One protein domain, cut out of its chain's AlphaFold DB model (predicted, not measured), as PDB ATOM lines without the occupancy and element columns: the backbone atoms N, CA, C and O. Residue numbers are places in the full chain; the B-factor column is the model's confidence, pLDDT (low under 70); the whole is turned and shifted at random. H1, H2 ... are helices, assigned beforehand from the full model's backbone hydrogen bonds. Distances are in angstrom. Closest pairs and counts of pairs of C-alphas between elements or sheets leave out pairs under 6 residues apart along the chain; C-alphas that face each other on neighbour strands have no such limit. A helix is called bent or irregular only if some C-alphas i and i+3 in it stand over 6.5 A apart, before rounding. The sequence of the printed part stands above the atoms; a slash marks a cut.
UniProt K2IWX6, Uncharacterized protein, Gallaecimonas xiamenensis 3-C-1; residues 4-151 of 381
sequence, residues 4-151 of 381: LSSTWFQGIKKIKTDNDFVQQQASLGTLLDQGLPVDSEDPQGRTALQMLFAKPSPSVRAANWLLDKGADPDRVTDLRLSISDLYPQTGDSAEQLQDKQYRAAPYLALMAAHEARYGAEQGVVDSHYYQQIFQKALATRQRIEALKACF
ATOM      1  N   LEU A   4      10.739  34.953   6.894       89.00
ATOM      2  CA  LEU A   4      12.148  35.350   6.975       89.00
ATOM      3  C   LEU A   4      13.030  34.636   5.942       89.00
ATOM      4  O   LEU A   4      13.754  35.297   5.203       89.00
ATOM      5  N   SER A   5      12.918  33.307   5.832       90.25
ATOM      6  CA  SER A   5      13.690  32.511   4.864       90.25
ATOM      7  C   SER A   5      13.347  32.889   3.416       90.25
ATOM      8  O   SER A   5      14.238  33.054   2.586       90.25
ATOM      9  N   SER A   6      12.069  33.143   3.114       92.06
ATOM     10  CA  SER A   6      11.661  33.615   1.781       92.06
ATOM     11  C   SER A   6      12.291  34.973   1.434       92.06
ATOM     12  O   SER A   6      12.836  35.154   0.343       92.06
ATOM     13  N   THR A   7      12.284  35.915   2.381       94.56
ATOM     14  CA  THR A   7      12.846  37.261   2.181       94.56
ATOM     15  C   THR A   7      14.372  37.222   2.041       94.56
ATOM     16  O   THR A   7      14.929  37.924   1.194       94.56
ATOM     17  N   TRP A   8      15.042  36.347   2.796       96.19
ATOM     18  CA  TRP A   8      16.482  36.094   2.707       96.19
ATOM     19  C   TRP A   8      16.912  35.721   1.286       96.19
ATOM     20  O   TRP A   8      17.694  36.437   0.655       96.19
ATOM     21  N   PHE A   9      16.319  34.672   0.716       96.12
ATOM     22  CA  PHE A   9      16.686  34.213  -0.624       96.12
ATOM     23  C   PHE A   9      16.254  35.167  -1.741       96.12
ATOM     24  O   PHE A   9      16.933  35.262  -2.766       96.12
ATOM     25  N   GLN A  10      15.173  35.930  -1.548       95.06
ATOM     26  CA  GLN A  10      14.820  37.015  -2.468       95.06
ATOM     27  C   GLN A  10      15.884  38.118  -2.489       95.06
ATOM     28  O   GLN A  10      16.209  38.616  -3.569       95.06
ATOM     29  N   GLY A  11      16.449  38.477  -1.333       95.50
ATOM     30  CA  GLY A  11      17.567  39.415  -1.241       95.50
ATOM     31  C   GLY A  11      18.811  38.886  -1.959       95.50
ATOM     32  O   GLY A  11      19.341  39.558  -2.842       95.50
ATOM     33  N   ILE A  12      19.210  37.638  -1.689       96.75
ATOM     34  CA  ILE A  12      20.368  37.000  -2.344       96.75
ATOM     35  C   ILE A  12      20.195  36.911  -3.867       96.75
ATOM     36  O   ILE A  12      21.138  37.141  -4.630       96.75
ATOM     37  N   LYS A  13      18.980  36.627  -4.352       95.19
ATOM     38  CA  LYS A  13      18.680  36.570  -5.792       95.19
ATOM     39  C   LYS A  13      18.853  37.924  -6.492       95.19
ATOM     40  O   LYS A  13      19.205  37.943  -7.669       95.19
ATOM     41  N   LYS A  14      18.631  39.044  -5.791       95.56
ATOM     42  CA  LYS A  14      18.788  40.402  -6.343       95.56
ATOM     43  C   LYS A  14      20.249  40.819  -6.525       95.56
ATOM     44  O   LYS A  14      20.509  41.708  -7.324       95.56
ATOM     45  N   ILE A  15      21.188  40.171  -5.838       96.75
ATOM     46  CA  ILE A  15      22.614  40.503  -5.919       96.75
ATOM     47  C   ILE A  15      23.197  39.986  -7.238       96.75
ATOM     48  O   ILE A  15      23.439  38.789  -7.361       96.75
ATOM     49  N   LYS A  16      23.440  40.843  -8.229       92.88
ATOM     50  CA  LYS A  16      24.173  40.469  -9.455       92.88
ATOM     51  C   LYS A  16      25.588  41.038  -9.468       92.88
ATOM     52  O   LYS A  16      26.451  40.510 -10.152       92.88
ATOM     53  N   THR A  17      25.806  42.101  -8.707       93.19
ATOM     54  CA  THR A  17      27.059  42.841  -8.602       93.19
ATOM     55  C   THR A  17      27.352  43.192  -7.147       93.19
ATOM     56  O   THR A  17      26.482  43.110  -6.275       93.19
ATOM     57  N   ASP A  18      28.569  43.660  -6.888       94.50
ATOM     58  CA  ASP A  18      28.961  44.209  -5.588       94.50
ATOM     59  C   ASP A  18      28.107  45.413  -5.163       94.50
ATOM     60  O   ASP A  18      27.838  45.588  -3.976       94.50
ATOM     61  N   ASN A  19      27.634  46.223  -6.114       95.44
ATOM     62  CA  ASN A  19      26.767  47.361  -5.815       95.44
ATOM     63  C   ASN A  19      25.356  46.914  -5.405       95.44
ATOM     64  O   ASN A  19      24.780  47.469  -4.469       95.44
ATOM     65  N   ASP A  20      24.824  45.868  -6.045       96.19
ATOM     66  CA  ASP A  20      23.555  45.272  -5.620       96.19
ATOM     67  C   ASP A  20      23.668  44.728  -4.194       96.19
ATOM     68  O   ASP A  20      22.753  44.904  -3.391       96.19
ATOM     69  N   PHE A  21      24.803  44.106  -3.848       97.31
ATOM     70  CA  PHE A  21      25.046  43.648  -2.482       97.31
ATOM     71  C   PHE A  21      25.017  44.801  -1.479       97.31
ATOM     72  O   PHE A  21      24.311  44.691  -0.482       97.31
ATOM     73  N   VAL A  22      25.695  45.920  -1.758       96.38
ATOM     74  CA  VAL A  22      25.671  47.104  -0.878       96.38
ATOM     75  C   VAL A  22      24.235  47.563  -0.596       96.38
ATOM     76  O   VAL A  22      23.908  47.901   0.539       96.38
ATOM     77  N   GLN A  23      23.347  47.509  -1.592       96.56
ATOM     78  CA  GLN A  23      21.934  47.865  -1.418       96.56
ATOM     79  C   GLN A  23      21.136  46.837  -0.602       96.56
ATOM     80  O   GLN A  23      20.180  47.206   0.079       96.56
ATOM     81  N   GLN A  24      21.487  45.548  -0.673       96.12
ATOM     82  CA  GLN A  24      20.792  44.485   0.062       96.12
ATOM     83  C   GLN A  24      21.362  44.240   1.471       96.12
ATOM     84  O   GLN A  24      20.655  43.696   2.320       96.12
ATOM     85  N   GLN A  25      22.613  44.629   1.736       97.19
ATOM     86  CA  GLN A  25      23.385  44.203   2.909       97.19
ATOM     87  C   GLN A  25      22.693  44.512   4.243       97.19
ATOM     88  O   GLN A  25      22.631  43.639   5.104       97.19
ATOM     89  N   ALA A  26      22.143  45.717   4.418       97.00
ATOM     90  CA  ALA A  26      21.482  46.109   5.668       97.00
ATOM     91  C   ALA A  26      20.233  45.256   5.959       97.00
ATOM     92  O   ALA A  26      20.039  44.771   7.078       97.00
ATOM     93  N   SER A  27      19.412  45.020   4.933       96.38
ATOM     94  CA  SER A  27      18.216  44.180   5.031       96.38
ATOM     95  C   SER A  27      18.578  42.726   5.328       96.38
ATOM     96  O   SER A  27      17.961  42.105   6.188       96.38
ATOM     97  N   LEU A  28      19.605  42.192   4.660       97.44
ATOM     98  CA  LEU A  28      20.109  40.839   4.908       97.44
ATOM     99  C   LEU A  28      20.683  40.702   6.327       97.44
ATOM    100  O   LEU A  28      20.380  39.729   7.008       97.44
ATOM    101  N   GLY A  29      21.441  41.693   6.803       97.12
ATOM    102  CA  GLY A  29      21.958  41.727   8.174       97.12
ATOM    103  C   GLY A  29      20.846  41.688   9.220       97.12
ATOM    104  O   GLY A  29      20.896  40.863  10.124       97.12
ATOM    105  N   THR A  30      19.783  42.473   9.022       97.19
ATOM    106  CA  THR A  30      18.618  42.490   9.924       97.19
ATOM    107  C   THR A  30      17.953  41.113  10.038       97.19
ATOM    108  O   THR A  30      17.482  40.741  11.110       97.19
ATOM    109  N   LEU A  31      17.912  40.334   8.950       96.69
ATOM    110  CA  LEU A  31      17.355  38.977   8.976       96.69
ATOM    111  C   LEU A  31      18.218  38.018   9.808       96.69
ATOM    112  O   LEU A  31      17.665  37.198  10.539       96.69
ATOM    113  N   LEU A  32      19.549  38.137   9.734       96.50
ATOM    114  CA  LEU A  32      20.462  37.363  10.583       96.50
ATOM    115  C   LEU A  32      20.324  37.762  12.059       96.50
ATOM    116  O   LEU A  32      20.256  36.890  12.921       96.50
ATOM    117  N   ASP A  33      20.195  39.060  12.349       96.19
ATOM    118  CA  ASP A  33      20.014  39.576  13.716       96.19
ATOM    119  C   ASP A  33      18.683  39.120  14.345       96.19
ATOM    120  O   ASP A  33      18.574  38.980  15.562       96.19
ATOM    121  N   GLN A  34      17.674  38.821  13.521       95.62
ATOM    122  CA  GLN A  34      16.413  38.193  13.943       95.62
ATOM    123  C   GLN A  34      16.539  36.681  14.210       95.62
ATOM    124  O   GLN A  34      15.536  36.016  14.479       95.62
ATOM    125  N   GLY A  35      17.753  36.130  14.150       94.56
ATOM    126  CA  GLY A  35      18.057  34.737  14.462       94.56
ATOM    127  C   GLY A  35      17.931  33.778  13.279       94.56
ATOM    128  O   GLY A  35      17.886  32.569  13.501       94.56
ATOM    129  N   LEU A  36      17.856  34.271  12.034       95.50
ATOM    130  CA  LEU A  36      17.914  33.401  10.858       95.50
ATOM    131  C   LEU A  36      19.337  32.819  10.713       95.50
ATOM    132  O   LEU A  36      20.284  33.594  10.577       95.50
ATOM    133  N   PRO A  37      19.518  31.485  10.686       96.31
ATOM    134  CA  PRO A  37      20.829  30.888  10.434       96.31
ATOM    135  C   PRO A  37      21.349  31.242   9.036       96.31
ATOM    136  O   PRO A  37      20.595  31.157   8.061       96.31
ATOM    137  N   VAL A  38      22.636  31.583   8.922       96.81
ATOM    138  CA  VAL A  38      23.272  31.961   7.644       96.81
ATOM    139  C   VAL A  38      23.192  30.845   6.592       96.81
ATOM    140  O   VAL A  38      22.898  31.118   5.427       96.81
ATOM    141  N   ASP A  39      23.334  29.589   7.025       96.88
ATOM    142  CA  ASP A  39      23.227  28.384   6.193       96.88
ATOM    143  C   ASP A  39      21.807  27.799   6.161       96.88
ATOM    144  O   ASP A  39      21.612  26.609   5.924       96.88
ATOM    145  N   SER A  40      20.784  28.634   6.380       95.75
ATOM    146  CA  SER A  40      19.410  28.241   6.053       95.75
ATOM    147  C   SER A  40      19.339  27.775   4.597       95.75
ATOM    148  O   SER A  40      19.967  28.381   3.726       95.75
ATOM    149  N   GLU A  41      18.546  26.737   4.331       95.81
ATOM    150  CA  GLU A  41      18.367  26.165   2.994       95.81
ATOM    151  C   GLU A  41      17.064  26.643   2.329       95.81
ATOM    152  O   GLU A  41      16.038  26.869   2.985       95.81
ATOM    153  N   ASP A  42      17.106  26.822   1.007       93.62
ATOM    154  CA  ASP A  42      15.929  27.079   0.176       93.62
ATOM    155  C   ASP A  42      15.115  25.773  -0.040       93.62
ATOM    156  O   ASP A  42      15.521  24.708   0.432       93.62
ATOM    157  N   PRO A  43      13.954  25.771  -0.736       92.25
ATOM    158  CA  PRO A  43      13.198  24.529  -0.943       92.25
ATOM    159  C   PRO A  43      13.943  23.486  -1.788       92.25
ATOM    160  O   PRO A  43      13.485  22.351  -1.885       92.25
ATOM    161  N   GLN A  44      15.033  23.878  -2.451       91.38
ATOM    162  CA  GLN A  44      15.904  23.014  -3.238       91.38
ATOM    163  C   GLN A  44      17.137  22.551  -2.439       91.38
ATOM    164  O   GLN A  44      18.012  21.910  -3.017       91.38
ATOM    165  N   GLY A  45      17.224  22.855  -1.138       93.31
ATOM    166  CA  GLY A  45      18.349  22.466  -0.283       93.31
ATOM    167  C   GLY A  45      19.601  23.333  -0.455       93.31
ATOM    168  O   GLY A  45      20.687  22.940  -0.036       93.31
ATOM    169  N   ARG A  46      19.495  24.499  -1.108       94.69
ATOM    170  CA  ARG A  46      20.646  25.374  -1.371       94.69
ATOM    171  C   ARG A  46      20.797  26.421  -0.282       94.69
ATOM    172  O   ARG A  46      19.829  27.096   0.066       94.69
ATOM    173  N   THR A  47      22.022  26.625   0.187       97.00
ATOM    174  CA  THR A  47      22.364  27.750   1.065       97.00
ATOM    175  C   THR A  47      22.457  29.060   0.276       97.00
ATOM    176  O   THR A  47      22.534  29.074  -0.960       97.00
ATOM    177  N   ALA A  48      22.482  30.197   0.979       97.00
ATOM    178  CA  ALA A  48      22.702  31.498   0.342       97.00
ATOM    179  C   ALA A  48      24.035  31.565  -0.413       97.00
ATOM    180  O   ALA A  48      24.094  32.151  -1.496       97.00
ATOM    181  N   LEU A  49      25.077  30.934   0.136       97.12
ATOM    182  CA  LEU A  49      26.390  30.863  -0.494       97.12
ATOM    183  C   LEU A  49      26.318  30.059  -1.801       97.12
ATOM    184  O   LEU A  49      26.707  30.568  -2.848       97.12
ATOM    185  N   GLN A  50      25.692  28.877  -1.799       95.88
ATOM    186  CA  GLN A  50      25.473  28.093  -3.024       95.88
ATOM    187  C   GLN A  50      24.668  28.868  -4.079       95.88
ATOM    188  O   GLN A  50      25.007  28.863  -5.263       95.88
ATOM    189  N   MET A  51      23.624  29.593  -3.667       95.19
ATOM    190  CA  MET A  51      22.842  30.432  -4.582       95.19
ATOM    191  C   MET A  51      23.631  31.613  -5.161       95.19
ATOM    192  O   MET A  51      23.347  32.045  -6.282       95.19
ATOM    193  N   LEU A  52      24.586  32.164  -4.411       95.50
ATOM    194  CA  LEU A  52      25.465  33.219  -4.900       95.50
ATOM    195  C   LEU A  52      26.410  32.680  -5.982       95.50
ATOM    196  O   LEU A  52      26.508  33.297  -7.041       95.50
ATOM    197  N   PHE A  53      27.036  31.525  -5.737       93.88
ATOM    198  CA  PHE A  53      28.022  30.899  -6.628       93.88
ATOM    199  C   PHE A  53      27.416  30.178  -7.840       93.88
ATOM    200  O   PHE A  53      28.117  29.933  -8.814       93.88
ATOM    201  N   ALA A  54      26.103  29.933  -7.854       90.81
ATOM    202  CA  ALA A  54      25.388  29.458  -9.042       90.81
ATOM    203  C   ALA A  54      25.290  30.506 -10.177       90.81
ATOM    204  O   ALA A  54      24.685  30.243 -11.218       90.81
ATOM    205  N   LYS A  55      25.815  31.722  -9.975       89.81
ATOM    206  CA  LYS A  55      25.804  32.814 -10.957       89.81
ATOM    207  C   LYS A  55      27.130  32.840 -11.732       89.81
ATOM    208  O   LYS A  55      28.164  32.588 -11.127       89.81
ATOM    209  N   PRO A  56      27.144  33.258 -13.014       82.62
ATOM    210  CA  PRO A  56      28.380  33.336 -13.808       82.62
ATOM    211  C   PRO A  56      29.456  34.291 -13.261       82.62
ATOM    212  O   PRO A  56      30.631  34.157 -13.586       82.62
ATOM    213  N   SER A  57      29.051  35.293 -12.475       85.88
ATOM    214  CA  SER A  57      29.946  36.246 -11.816       85.88
ATOM    215  C   SER A  57      29.403  36.530 -10.410       85.88
ATOM    216  O   SER A  57      28.543  37.401 -10.242       85.88
ATOM    217  N   PRO A  58      29.789  35.728  -9.402       93.44
ATOM    218  CA  PRO A  58      29.357  35.953  -8.030       93.44
ATOM    219  C   PRO A  58      29.962  37.250  -7.474       93.44
ATOM    220  O   PRO A  58      31.103  37.598  -7.764       93.44
ATOM    221  N   SER A  59      29.193  37.972  -6.653       95.69
ATOM    222  CA  SER A  59      29.677  39.187  -5.982       95.69
ATOM    223  C   SER A  59      30.741  38.838  -4.942       95.69
ATOM    224  O   SER A  59      30.490  38.045  -4.031       95.69
ATOM    225  N   VAL A  60      31.901  39.490  -5.045       94.25
ATOM    226  CA  VAL A  60      33.030  39.337  -4.119       94.25
ATOM    227  C   VAL A  60      32.639  39.805  -2.726       94.25
ATOM    228  O   VAL A  60      32.868  39.108  -1.740       94.25
ATOM    229  N   ARG A  61      31.987  40.970  -2.636       96.12
ATOM    230  CA  ARG A  61      31.563  41.529  -1.346       96.12
ATOM    231  C   ARG A  61      30.522  40.660  -0.653       96.12
ATOM    232  O   ARG A  61      30.615  40.467   0.556       96.12
ATOM    233  N   ALA A  62      29.557  40.126  -1.402       97.56
ATOM    234  CA  ALA A  62      28.555  39.228  -0.841       97.56
ATOM    235  C   ALA A  62      29.172  37.905  -0.371       97.56
ATOM    236  O   ALA A  62      28.793  37.415   0.690       97.56
ATOM    237  N   ALA A  63      30.122  37.348  -1.134       96.88
ATOM    238  CA  ALA A  63      30.819  36.119  -0.767       96.88
ATOM    239  C   ALA A  63      31.602  36.305   0.539       96.88
ATOM    240  O   ALA A  63      31.350  35.579   1.496       96.88
ATOM    241  N   ASN A  64      32.455  37.335   0.614       96.88
ATOM    242  CA  ASN A  64      33.208  37.661   1.829       96.88
ATOM    243  C   ASN A  64      32.281  37.886   3.025       96.88
ATOM    244  O   ASN A  64      32.486  37.299   4.076       96.88
ATOM    245  N   TRP A  65      31.208  38.663   2.853       97.88
ATOM    246  CA  TRP A  65      30.280  38.929   3.947       97.88
ATOM    247  C   TRP A  65      29.567  37.670   4.452       97.88
ATOM    248  O   TRP A  65      29.408  37.514   5.658       97.88
ATOM    249  N   LEU A  66      29.135  36.767   3.566       98.00
ATOM    250  CA  LEU A  66      28.527  35.500   3.986       98.00
ATOM    251  C   LEU A  66      29.535  34.626   4.747       98.00
ATOM    252  O   LEU A  66      29.184  34.078   5.792       98.00
ATOM    253  N   LEU A  67      30.778  34.541   4.265       97.38
ATOM    254  CA  LEU A  67      31.861  33.809   4.933       97.38
ATOM    255  C   LEU A  67      32.184  34.415   6.311       97.38
ATOM    256  O   LEU A  67      32.263  33.679   7.291       97.38
ATOM    257  N   ASP A  68      32.248  35.746   6.421       96.75
ATOM    258  CA  ASP A  68      32.435  36.472   7.689       96.75
ATOM    259  C   ASP A  68      31.281  36.232   8.677       96.75
ATOM    260  O   ASP A  68      31.466  36.268   9.894       96.75
ATOM    261  N   LYS A  69      30.069  35.983   8.165       96.88
ATOM    262  CA  LYS A  69      28.894  35.593   8.962       96.88
ATOM    263  C   LYS A  69      28.856  34.104   9.306       96.88
ATOM    264  O   LYS A  69      27.908  33.670   9.958       96.88
ATOM    265  N   GLY A  70      29.884  33.349   8.930       95.44
ATOM    266  CA  GLY A  70      30.053  31.945   9.283       95.44
ATOM    267  C   GLY A  70      29.446  30.959   8.291       95.44
ATOM    268  O   GLY A  70      29.332  29.788   8.645       95.44
ATOM    269  N   ALA A  71      29.069  31.395   7.081       97.12
ATOM    270  CA  ALA A  71      28.586  30.485   6.043       97.12
ATOM    271  C   ALA A  71      29.613  29.381   5.757       97.12
ATOM    272  O   ALA A  71      30.823  29.630   5.741       97.12
ATOM    273  N   ASP A  72      29.131  28.166   5.529       95.62
ATOM    274  CA  ASP A  72      29.978  27.009   5.276       95.62
ATOM    275  C   ASP A  72      30.542  26.992   3.834       95.62
ATOM    276  O   ASP A  72      29.768  26.794   2.889       95.62
ATOM    277  N   PRO A  73      31.868  27.187   3.620       94.62
ATOM    278  CA  PRO A  73      32.466  27.182   2.289       94.62
ATOM    279  C   PRO A  73      32.343  25.814   1.607       94.62
ATOM    280  O   PRO A  73      32.151  25.764   0.394       94.62
ATOM    281  N   ASP A  74      32.334  24.709   2.358       91.94
ATOM    282  CA  ASP A  74      32.345  23.342   1.801       91.94
ATOM    283  C   ASP A  74      31.042  22.966   1.084       91.94
ATOM    284  O   ASP A  74      30.953  21.953   0.389       91.94
ATOM    285  N   ARG A  75      30.012  23.804   1.223       92.56
ATOM    286  CA  ARG A  75      28.745  23.665   0.507       92.56
ATOM    287  C   ARG A  75      28.866  24.032  -0.971       92.56
ATOM    288  O   ARG A  75      27.992  23.657  -1.749       92.56
ATOM    289  N   VAL A  76      29.900  24.766  -1.381       92.06
ATOM    290  CA  VAL A  76      30.117  25.147  -2.784       92.06
ATOM    291  C   VAL A  76      31.093  24.174  -3.444       92.06
ATOM    292  O   VAL A  76      32.232  24.032  -3.010       92.06
ATOM    293  N   THR A  77      30.655  23.516  -4.518       85.00
ATOM    294  CA  THR A  77      31.469  22.569  -5.299       85.00
ATOM    295  C   THR A  77      32.137  23.245  -6.502       85.00
ATOM    296  O   THR A  77      31.882  24.411  -6.797       85.00
ATOM    297  N   ASP A  78      33.017  22.514  -7.198       80.56
ATOM    298  CA  ASP A  78      33.586  22.887  -8.511       80.56
ATOM    299  C   ASP A  78      34.403  24.192  -8.545       80.56
ATOM    300  O   ASP A  78      34.646  24.800  -9.594       80.56
ATOM    301  N   LEU A  79      34.903  24.603  -7.380       81.75
ATOM    302  CA  LEU A  79      35.658  25.837  -7.212       81.75
ATOM    303  C   LEU A  79      36.926  25.893  -8.077       81.75
ATOM    304  O   LEU A  79      37.195  26.893  -8.740       81.75
ATOM    305  N   ARG A  80      37.709  24.808  -8.087       79.56
ATOM    306  CA  ARG A  80      38.983  24.754  -8.823       79.56
ATOM    307  C   ARG A  80      38.785  24.814 -10.336       79.56
ATOM    308  O   ARG A  80      39.605  25.423 -11.018       79.56
ATOM    309  N   LEU A  81      37.689  24.247 -10.846       81.88
ATOM    310  CA  LEU A  81      37.322  24.358 -12.262       81.88
ATOM    311  C   LEU A  81      37.046  25.823 -12.613       81.88
ATOM    312  O   LEU A  81      37.641  26.354 -13.543       81.88
ATOM    313  N   SER A  82      36.266  26.510 -11.771       87.38
ATOM    314  CA  SER A  82      35.931  27.926 -11.973       87.38
ATOM    315  C   SER A  82      37.164  28.841 -11.974       87.38
ATOM    316  O   SER A  82      37.248  29.774 -12.768       87.38
ATOM    317  N   ILE A  83      38.147  28.582 -11.103       89.56
ATOM    318  CA  ILE A  83      39.409  29.342 -11.085       89.56
ATOM    319  C   ILE A  83      40.281  29.012 -12.300       89.56
ATOM    320  O   ILE A  83      40.911  29.911 -12.855       89.56
ATOM    321  N   SER A  84      40.309  27.748 -12.729       87.50
ATOM    322  CA  SER A  84      41.081  27.320 -13.904       87.50
ATOM    323  C   SER A  84      40.597  28.007 -15.184       87.50
ATOM    324  O   SER A  84      41.418  28.458 -15.978       87.50
ATOM    325  N   ASP A  85      39.285  28.196 -15.343       89.94
ATOM    326  CA  ASP A  85      38.711  28.936 -16.479       89.94
ATOM    327  C   ASP A  85      39.117  30.421 -16.497       89.94
ATOM    328  O   ASP A  85      39.104  31.081 -17.538       89.94
ATOM    329  N   LEU A  86      39.490  30.962 -15.336       92.81
ATOM    330  CA  LEU A  86      39.931  32.343 -15.164       92.81
ATOM    331  C   LEU A  86      41.454  32.484 -15.183       92.81
ATOM    332  O   LEU A  86      41.946  33.596 -15.017       92.81
ATOM    333  N   TYR A  87      42.208  31.402 -15.384       93.38
ATOM    334  CA  TYR A  87      43.664  31.433 -15.285       93.38
ATOM    335  C   TYR A  87      44.281  32.433 -16.291       93.38
ATOM    336  O   TYR A  87      43.826  32.502 -17.446       93.38
ATOM    337  N   PRO A  88      45.303  33.220 -15.888       93.94
ATOM    338  CA  PRO A  88      46.020  34.113 -16.796       93.94
ATOM    339  C   PRO A  88      46.578  33.375 -18.013       93.94
ATOM    340  O   PRO A  88      47.184  32.313 -17.881       93.94
ATOM    341  N   GLN A  89      46.393  33.954 -19.192       87.88
ATOM    342  CA  GLN A  89      46.880  33.448 -20.472       87.88
ATOM    343  C   GLN A  89      47.928  34.404 -21.046       87.88
ATOM    344  O   GLN A  89      47.885  35.609 -20.799       87.88
ATOM    345  N   THR A  90      48.850  33.877 -21.855       74.25
ATOM    346  CA  THR A  90      49.977  34.640 -22.425       74.25
ATOM    347  C   THR A  90      49.534  35.896 -23.187       74.25
ATOM    348  O   THR A  90      50.219  36.913 -23.117       74.25
ATOM    349  N   GLY A  91      48.371  35.866 -23.846       74.75
ATOM    350  CA  GLY A  91      47.834  36.985 -24.632       74.75
ATOM    351  C   GLY A  91      46.907  37.952 -23.883       74.75
ATOM    352  O   GLY A  91      46.369  38.861 -24.510       74.75
ATOM    353  N   ASP A  92      46.673  37.776 -22.576       84.81
ATOM    354  CA  ASP A  92      45.771  38.676 -21.848       84.81
ATOM    355  C   ASP A  92      46.371  40.094 -21.710       84.81
ATOM    356  O   ASP A  92      47.540  40.268 -21.335       84.81
ATOM    357  N   SER A  93      45.543  41.116 -21.952       85.62
ATOM    358  CA  SER A  93      45.842  42.522 -21.642       85.62
ATOM    359  C   SER A  93      45.765  42.808 -20.139       85.62
ATOM    360  O   SER A  93      45.195  42.023 -19.374       85.62
ATOM    361  N   ALA A  94      46.291  43.955 -19.686       89.00
ATOM    362  CA  ALA A  94      46.172  44.338 -18.276       89.00
ATOM    363  C   ALA A  94      44.703  44.448 -17.821       89.00
ATOM    364  O   ALA A  94      44.365  44.013 -16.722       89.00
ATOM    365  N   GLU A  95      43.818  44.964 -18.679       90.62
ATOM    366  CA  GLU A  95      42.378  45.058 -18.402       90.62
ATOM    367  C   GLU A  95      41.733  43.669 -18.260       90.62
ATOM    368  O   GLU A  95      40.997  43.419 -17.305       90.62
ATOM    369  N   GLN A  96      42.058  42.735 -19.160       92.56
ATOM    370  CA  GLN A  96      41.552  41.359 -19.098       92.56
ATOM    371  C   GLN A  96      42.048  40.623 -17.850       92.56
ATOM    372  O   GLN A  96      41.274  39.921 -17.200       92.56
ATOM    373  N   LEU A  97      43.320  40.797 -17.480       95.25
ATOM    374  CA  LEU A  97      43.882  40.220 -16.256       95.25
ATOM    375  C   LEU A  97      43.230  40.804 -15.003       95.25
ATOM    376  O   LEU A  97      42.978  40.068 -14.050       95.25
ATOM    377  N   GLN A  98      42.921  42.100 -15.009       94.50
ATOM    378  CA  GLN A  98      42.213  42.749 -13.912       94.50
ATOM    379  C   GLN A  98      40.777  42.220 -13.770       94.50
ATOM    380  O   GLN A  98      40.356  41.921 -12.651       94.50
ATOM    381  N   ASP A  99      40.046  42.036 -14.877       93.00
ATOM    382  CA  ASP A  99      38.719  41.397 -14.871       93.00
ATOM    383  C   ASP A  99      38.792  39.957 -14.351       93.00
ATOM    384  O   ASP A  99      38.058  39.586 -13.433       93.00
ATOM    385  N   LYS A 100      39.725  39.151 -14.874       94.62
ATOM    386  CA  LYS A 100      39.935  37.770 -14.421       94.62
ATOM    387  C   LYS A 100      40.252  37.705 -12.930       94.62
ATOM    388  O   LYS A 100      39.645  36.909 -12.218       94.62
ATOM    389  N   GLN A 101      41.138  38.572 -12.439       94.75
ATOM    390  CA  GLN A 101      41.469  38.661 -11.018       94.75
ATOM    391  C   GLN A 101      40.237  39.013 -10.173       94.75
ATOM    392  O   GLN A 101      39.996  38.380  -9.144       94.75
ATOM    393  N   TYR A 102      39.439  39.992 -10.606       92.31
ATOM    394  CA  TYR A 102      38.204  40.370  -9.917       92.31
ATOM    395  C   TYR A 102      37.192  39.216  -9.891       92.31
ATOM    396  O   TYR A 102      36.626  38.910  -8.844       92.31
ATOM    397  N   ARG A 103      37.008  38.518 -11.016       91.81
ATOM    398  CA  ARG A 103      36.102  37.364 -11.128       91.81
ATOM    399  C   ARG A 103      36.588  36.138 -10.361       91.81
ATOM    400  O   ARG A 103      35.755  35.344  -9.937       91.81
ATOM    401  N   ALA A 104      37.897  35.983 -10.166       94.19
ATOM    402  CA  ALA A 104      38.489  34.899  -9.384       94.19
ATOM    403  C   ALA A 104      38.384  35.149  -7.871       94.19
ATOM    404  O   ALA A 104      38.281  34.199  -7.097       94.19
ATOM    405  N   ALA A 105      38.328  36.414  -7.439       94.62
ATOM    406  CA  ALA A 105      38.298  36.809  -6.030       94.62
ATOM    407  C   ALA A 105      37.248  36.110  -5.131       94.62
ATOM    408  O   ALA A 105      37.625  35.721  -4.026       94.62
ATOM    409  N   PRO A 106      35.975  35.896  -5.532       94.56
ATOM    410  CA  PRO A 106      35.013  35.214  -4.667       94.56
ATOM    411  C   PRO A 106      35.384  33.736  -4.476       94.56
ATOM    412  O   PRO A 106      35.223  33.195  -3.386       94.56
ATOM    413  N   TYR A 107      35.942  33.091  -5.505       94.56
ATOM    414  CA  TYR A 107      36.407  31.710  -5.413       94.56
ATOM    415  C   TYR A 107      37.665  31.592  -4.543       94.56
ATOM    416  O   TYR A 107      37.772  30.686  -3.720       94.56
ATOM    417  N   LEU A 108      38.596  32.541  -4.667       94.62
ATOM    418  CA  LEU A 108      39.778  32.599  -3.802       94.62
ATOM    419  C   LEU A 108      39.396  32.801  -2.333       94.62
ATOM    420  O   LEU A 108      39.965  32.140  -1.471       94.62
ATOM    421  N   ALA A 109      38.401  33.646  -2.048       94.38
ATOM    422  CA  ALA A 109      37.889  33.837  -0.694       94.38
ATOM    423  C   ALA A 109      37.289  32.552  -0.106       94.38
ATOM    424  O   ALA A 109      37.529  32.228   1.055       94.38
ATOM    425  N   LEU A 110      36.541  31.795  -0.912       94.50
ATOM    426  CA  LEU A 110      35.943  30.539  -0.472       94.50
ATOM    427  C   LEU A 110      37.006  29.460  -0.214       94.50
ATOM    428  O   LEU A 110      36.929  28.751   0.788       94.50
ATOM    429  N   MET A 111      38.036  29.393  -1.062       93.19
ATOM    430  CA  MET A 111      39.188  28.512  -0.850       93.19
ATOM    431  C   MET A 111      39.959  28.884   0.418       93.19
ATOM    432  O   MET A 111      40.222  28.017   1.243       93.19
ATOM    433  N   ALA A 112      40.235  30.174   0.625       93.88
ATOM    434  CA  ALA A 112      40.904  30.661   1.827       93.88
ATOM    435  C   ALA A 112      40.091  30.360   3.099       93.88
ATOM    436  O   ALA A 112      40.656  30.004   4.130       93.88
ATOM    437  N   ALA A 113      38.758  30.455   3.035       94.38
ATOM    438  CA  ALA A 113      37.885  30.102   4.152       94.38
ATOM    439  C   ALA A 113      37.903  28.595   4.465       94.38
ATOM    440  O   ALA A 113      37.883  28.222   5.637       94.38
ATOM    441  N   HIS A 114      37.968  27.734   3.445       92.25
ATOM    442  CA  HIS A 114      38.177  26.293   3.622       92.25
ATOM    443  C   HIS A 114      39.545  26.003   4.258       92.25
ATOM    444  O   HIS A 114      39.636  25.323   5.280       92.25
ATOM    445  N   GLU A 115      40.612  26.581   3.706       93.62
ATOM    446  CA  GLU A 115      41.988  26.421   4.192       93.62
ATOM    447  C   GLU A 115      42.153  26.918   5.633       93.62
ATOM    448  O   GLU A 115      42.864  26.306   6.424       93.62
ATOM    449  N   ALA A 116      41.452  27.986   6.021       93.06
ATOM    450  CA  ALA A 116      41.447  28.469   7.399       93.06
ATOM    451  C   ALA A 116      40.810  27.472   8.384       93.06
ATOM    452  O   ALA A 116      41.161  27.477   9.565       93.06
ATOM    453  N   ARG A 117      39.882  26.620   7.924       91.44
ATOM    454  CA  ARG A 117      39.208  25.611   8.760       91.44
ATOM    455  C   ARG A 117      39.996  24.310   8.868       91.44
ATOM    456  O   ARG A 117      40.061  23.743   9.956       91.44
ATOM    457  N   TYR A 118      40.582  23.842   7.767       89.44
ATOM    458  CA  TYR A 118      41.167  22.494   7.689       89.44
ATOM    459  C   TYR A 118      42.668  22.471   7.383       89.44
ATOM    460  O   TYR A 118      43.289  21.410   7.430       89.44
ATOM    461  N   GLY A 119      43.265  23.631   7.113       89.25
ATOM    462  CA  GLY A 119      44.603  23.749   6.544       89.25
ATOM    463  C   GLY A 119      44.604  23.567   5.025       89.25
ATOM    464  O   GLY A 119      43.629  23.116   4.425       89.25
ATOM    465  N   ALA A 120      45.720  23.929   4.394       87.31
ATOM    466  CA  ALA A 120      45.948  23.640   2.983       87.31
ATOM    467  C   ALA A 120      46.299  22.156   2.792       87.31
ATOM    468  O   ALA A 120      47.133  21.597   3.512       87.31
ATOM    469  N   GLU A 121      45.668  21.520   1.808       86.75
ATOM    470  CA  GLU A 121      45.926  20.125   1.455       86.75
ATOM    471  C   GLU A 121      47.333  19.974   0.849       86.75
ATOM    472  O   GLU A 121      47.719  20.699  -0.070       86.75
ATOM    473  N   GLN A 122      48.123  19.022   1.357       85.38
ATOM    474  CA  GLN A 122      49.484  18.811   0.859       85.38
ATOM    475  C   GLN A 122      49.486  18.390  -0.612       85.38
ATOM    476  O   GLN A 122      48.777  17.473  -1.016       85.38
ATOM    477  N   GLY A 123      50.349  19.029  -1.403       83.44
ATOM    478  CA  GLY A 123      50.479  18.744  -2.833       83.44
ATOM    479  C   GLY A 123      49.379  19.364  -3.690       83.44
ATOM    480  O   GLY A 123      49.384  19.156  -4.904       83.44
ATOM    481  N   VAL A 124      48.476  20.148  -3.095       84.94
ATOM    482  CA  VAL A 124      47.446  20.865  -3.832       84.94
ATOM    483  C   VAL A 124      47.668  22.366  -3.763       84.94
ATOM    484  O   VAL A 124      48.083  22.917  -2.751       84.94
ATOM    485  N   VAL A 125      47.418  23.016  -4.895       87.44
ATOM    486  CA  VAL A 125      47.548  24.457  -5.058       87.44
ATOM    487  C   VAL A 125      46.524  25.182  -4.182       87.44
ATOM    488  O   VAL A 125      45.324  24.918  -4.304       87.44
ATOM    489  N   ASP A 126      47.010  26.094  -3.340       91.31
ATOM    490  CA  ASP A 126      46.219  26.864  -2.379       91.31
ATOM    491  C   ASP A 126      45.753  28.228  -2.929       91.31
ATOM    492  O   ASP A 126      46.124  28.672  -4.025       91.31
ATOM    493  N   SER A 127      44.904  28.907  -2.156       93.00
ATOM    494  CA  SER A 127      44.353  30.221  -2.498       93.00
ATOM    495  C   SER A 127      45.443  31.277  -2.707       93.00
ATOM    496  O   SER A 127      45.353  32.100  -3.627       93.00
ATOM    497  N   HIS A 128      46.502  31.220  -1.902       92.75
ATOM    498  CA  HIS A 128      47.617  32.155  -1.945       92.75
ATOM    499  C   HIS A 128      48.430  32.009  -3.237       92.75
ATOM    500  O   HIS A 128      48.758  33.017  -3.866       92.75
ATOM    501  N   TYR A 129      48.689  30.784  -3.699       93.19
ATOM    502  CA  TYR A 129      49.332  30.537  -4.986       93.19
ATOM    503  C   TYR A 129      48.551  31.184  -6.130       93.19
ATOM    504  O   TYR A 129      49.124  31.935  -6.922       93.19
ATOM    505  N   TYR A 130      47.239  30.937  -6.226       93.56
ATOM    506  CA  TYR A 130      46.448  31.513  -7.317       93.56
ATOM    507  C   TYR A 130      46.444  33.039  -7.249       93.56
ATOM    508  O   TYR A 130      46.615  33.705  -8.271       93.56
ATOM    509  N   GLN A 131      46.320  33.607  -6.046       94.44
ATOM    510  CA  GLN A 131      46.400  35.049  -5.846       94.44
ATOM    511  C   GLN A 131      47.734  35.624  -6.348       94.44
ATOM    512  O   GLN A 131      47.733  36.637  -7.054       94.44
ATOM    513  N   GLN A 132      48.856  34.962  -6.052       95.00
ATOM    514  CA  GLN A 132      50.175  35.357  -6.546       95.00
ATOM    515  C   GLN A 132      50.281  35.272  -8.071       95.00
ATOM    516  O   GLN A 132      50.861  36.168  -8.684       95.00
ATOM    517  N   ILE A 133      49.710  34.239  -8.696       94.62
ATOM    518  CA  ILE A 133      49.696  34.092 -10.157       94.62
ATOM    519  C   ILE A 133      48.977  35.270 -10.822       94.62
ATOM    520  O   ILE A 133      49.550  35.901 -11.713       94.62
ATOM    521  N   PHE A 134      47.772  35.622 -10.362       95.06
ATOM    522  CA  PHE A 134      47.028  36.769 -10.898       95.06
ATOM    523  C   PHE A 134      47.782  38.087 -10.708       95.06
ATOM    524  O   PHE A 134      47.936  38.859 -11.655       95.06
ATOM    525  N   GLN A 135      48.292  38.333  -9.498       94.06
ATOM    526  CA  GLN A 135      49.035  39.554  -9.183       94.06
ATOM    527  C   GLN A 135      50.303  39.682 -10.027       94.06
ATOM    528  O   GLN A 135      50.576  40.752 -10.570       94.06
ATOM    529  N   LYS A 136      51.069  38.594 -10.161       92.81
ATOM    530  CA  LYS A 136      52.296  38.570 -10.956       92.81
ATOM    531  C   LYS A 136      51.996  38.808 -12.432       92.81
ATOM    532  O   LYS A 136      52.664  39.636 -13.040       92.81
ATOM    533  N   ALA A 137      50.992  38.130 -12.990       91.88
ATOM    534  CA  ALA A 137      50.604  38.307 -14.387       91.88
ATOM    535  C   ALA A 137      50.201  39.762 -14.675       91.88
ATOM    536  O   ALA A 137      50.734  40.373 -15.604       91.88
ATOM    537  N   LEU A 138      49.328  40.341 -13.842       93.31
ATOM    538  CA  LEU A 138      48.878  41.726 -13.998       93.31
ATOM    539  C   LEU A 138      50.041  42.719 -13.871       93.31
ATOM    540  O   LEU A 138      50.195  43.589 -14.725       93.31
ATOM    541  N   ALA A 139      50.889  42.568 -12.848       91.69
ATOM    542  CA  ALA A 139      52.038  43.445 -12.640       91.69
ATOM    543  C   ALA A 139      53.027  43.376 -13.813       91.69
ATOM    544  O   ALA A 139      53.484  44.412 -14.295       91.69
ATOM    545  N   THR A 140      53.337  42.173 -14.304       89.75
ATOM    546  CA  THR A 140      54.186  41.987 -15.486       89.75
ATOM    547  C   THR A 140      53.591  42.693 -16.702       89.75
ATOM    548  O   THR A 140      54.286  43.478 -17.346       89.75
ATOM    549  N   ARG A 141      52.298  42.492 -16.988       88.62
ATOM    550  CA  ARG A 141      51.648  43.110 -18.149       88.62
ATOM    551  C   ARG A 141      51.611  44.637 -18.048       88.62
ATOM    552  O   ARG A 141      51.957  45.308 -19.015       88.62
ATOM    553  N   GLN A 142      51.306  45.189 -16.872       90.19
ATOM    554  CA  GLN A 142      51.326  46.637 -16.627       90.19
ATOM    555  C   GLN A 142      52.715  47.257 -16.835       90.19
ATOM    556  O   GLN A 142      52.819  48.337 -17.411       90.19
ATOM    557  N   ARG A 143      53.789  46.581 -16.405       88.88
ATOM    558  CA  ARG A 143      55.173  47.039 -16.634       88.88
ATOM    559  C   ARG A 143      55.499  47.113 -18.123       88.88
ATOM    560  O   ARG A 143      56.068  48.100 -18.582       88.88
ATOM    561  N   ILE A 144      55.111  46.085 -18.879       83.25
ATOM    562  CA  ILE A 144      55.314  46.036 -20.329       83.25
ATOM    563  C   ILE A 144      54.499  47.123 -21.033       83.25
ATOM    564  O   ILE A 144      55.037  47.836 -21.874       83.25
ATOM    565  N   GLU A 145      53.227  47.304 -20.678       82.94
ATOM    566  CA  GLU A 145      52.383  48.359 -21.250       82.94
ATOM    567  C   GLU A 145      52.904  49.768 -20.919       82.94
ATOM    568  O   GLU A 145      52.922  50.632 -21.797       82.94
ATOM    569  N   ALA A 146      53.396  49.995 -19.696       84.19
ATOM    570  CA  ALA A 146      54.014  51.259 -19.296       84.19
ATOM    571  C   ALA A 146      55.288  51.550 -20.099       84.19
ATOM    572  O   ALA A 146      55.446  52.655 -20.614       84.19
ATOM    573  N   LEU A 147      56.160  50.550 -20.273       78.50
ATOM    574  CA  LEU A 147      57.331  50.667 -21.140       78.50
ATOM    575  C   LEU A 147      56.916  50.976 -22.584       78.50
ATOM    576  O   LEU A 147      57.443  51.909 -23.185       78.50
ATOM    577  N   LYS A 148      55.908  50.270 -23.113       75.06
ATOM    578  CA  LYS A 148      55.349  50.533 -24.447       75.06
ATOM    579  C   LYS A 148      54.784  51.948 -24.581       75.06
ATOM    580  O   LYS A 148      54.762  52.475 -25.687       75.06
ATOM    581  N   ALA A 149      54.297  52.575 -23.514       76.94
ATOM    582  CA  ALA A 149      53.774  53.943 -23.554       76.94
ATOM    583  C   ALA A 149      54.867  55.015 -23.705       76.94
ATOM    584  O   ALA A 149      54.566  56.118 -24.156       76.94
ATOM    585  N   CYS A 150      56.123  54.695 -23.381       70.44
ATOM    586  CA  CYS A 150      57.263  55.600 -23.551       70.44
ATOM    587  C   CYS A 150      57.744  55.708 -25.008       70.44
ATOM    588  O   CYS A 150      58.532  56.597 -25.327       70.44
ATOM    589  N   PHE A 151      57.301  54.815 -25.896       65.81
ATOM    590  CA  PHE A 151      57.763  54.788 -27.281       65.81
ATOM    591  C   PHE A 151      56.880  55.627 -28.199       65.81
ATOM    592  O   PHE A 151      55.652  55.584 -28.129       65.81
TER     593      PHE A 151
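Overview. This is residues 4 to 151 of the 381 residues of an uncharacterized protein of Gallaecimonas xiamenensis 3-C-1 (UniProt K2IWX6). An elongated row of helices runs from a helical hairpin, H1 and H2, at one end, through a second hairpin, H3 and H4, to a long bent helix, H6, whose second arm, H6b, packs beside H4. H6 turns at its bend, its first arm lies side by side with the long H7 at the other end of the row, and short H5 packs on H6b; residues 146 to 151 stick out. The printed part has 148 residues with seven named helices, H1 to H7 in order, and no named strand: all helix, with mostly aligned packing. It is only just compact, close to loose, with a radius of gyration of the C-alphas of 17.4 A and spans of 60 by 37 by 23 A.

Arrangement. H1, residues 4 to 14, and H2, residues 18 to 33, form a hairpin: they touch, closest at the C-alphas of Gly 11 and Gln 24, 6.1 A, at a shallow tilt of 9 degrees, opposite ways. H3, residues 48 to 53, touches H1, closest at the C-alphas of Ala 48 and Ile 12, 6.6 A. H3 and H4, residues 60 to 68, form a hairpin at a steep tilt of 36 degrees, only just past shallow, with the C-alphas of Leu 49 and Leu 66 closest at 6.8 A. H2 and H4 touch only at their ends, closest at the C-alphas of Asp 18 and Arg 61, 5.7 A. H6, residues 94 to 118, was assigned as one helix by its hydrogen bonds but is bent, C-alphas 103 and 106 being 6.9 A apart; its arms H6a, residues 94 to 103, and H6b, residues 106 to 118, stand at a steep tilt of 50 degrees. H4 touches H6b, closest at the C-alphas of Val 60 and Pro 106, 4.6 A, at a shallow tilt of 19 degrees, the same way. H5, residues 79 to 85, touches residues 107 to 111 of H6b, closest at the C-alphas of Leu 79 and Tyr 107, 6.2 A. H7, residues 127 to 149, touches H6a, closest at the C-alphas of Arg 141 and Ala 94, 5.6 A, at a shallow tilt of 20 degrees, opposite ways. H1 and H7 are apart. Every O i to N i+4 pair is within hydrogen-bond range in H1, H3, H4, H5, H6a, H6b and H7; in H2 it is 10 of 12.

Along the chain. H1 begins at C-alpha 4 (12.148, 35.350, 6.975). H2 is 21.8 A long and irregular, with C-alphas 23 and 26 at 7.3 A. H6b, 18.8 A long, begins at C-alpha 106 (35.013, 35.214, -4.667). H7, 33.1 A long, ends at C-alpha 149 (53.774, 53.943, -23.554).

Size, cuts and confidence. The C-alphas farthest apart are those of Gly 35 and Phe 151, 61.0 A. The printed part has no cut. The link from H2 to H3, residues 34 to 47, is long. Mean pLDDT of the printed part is 91.9; residue 151 is under 70.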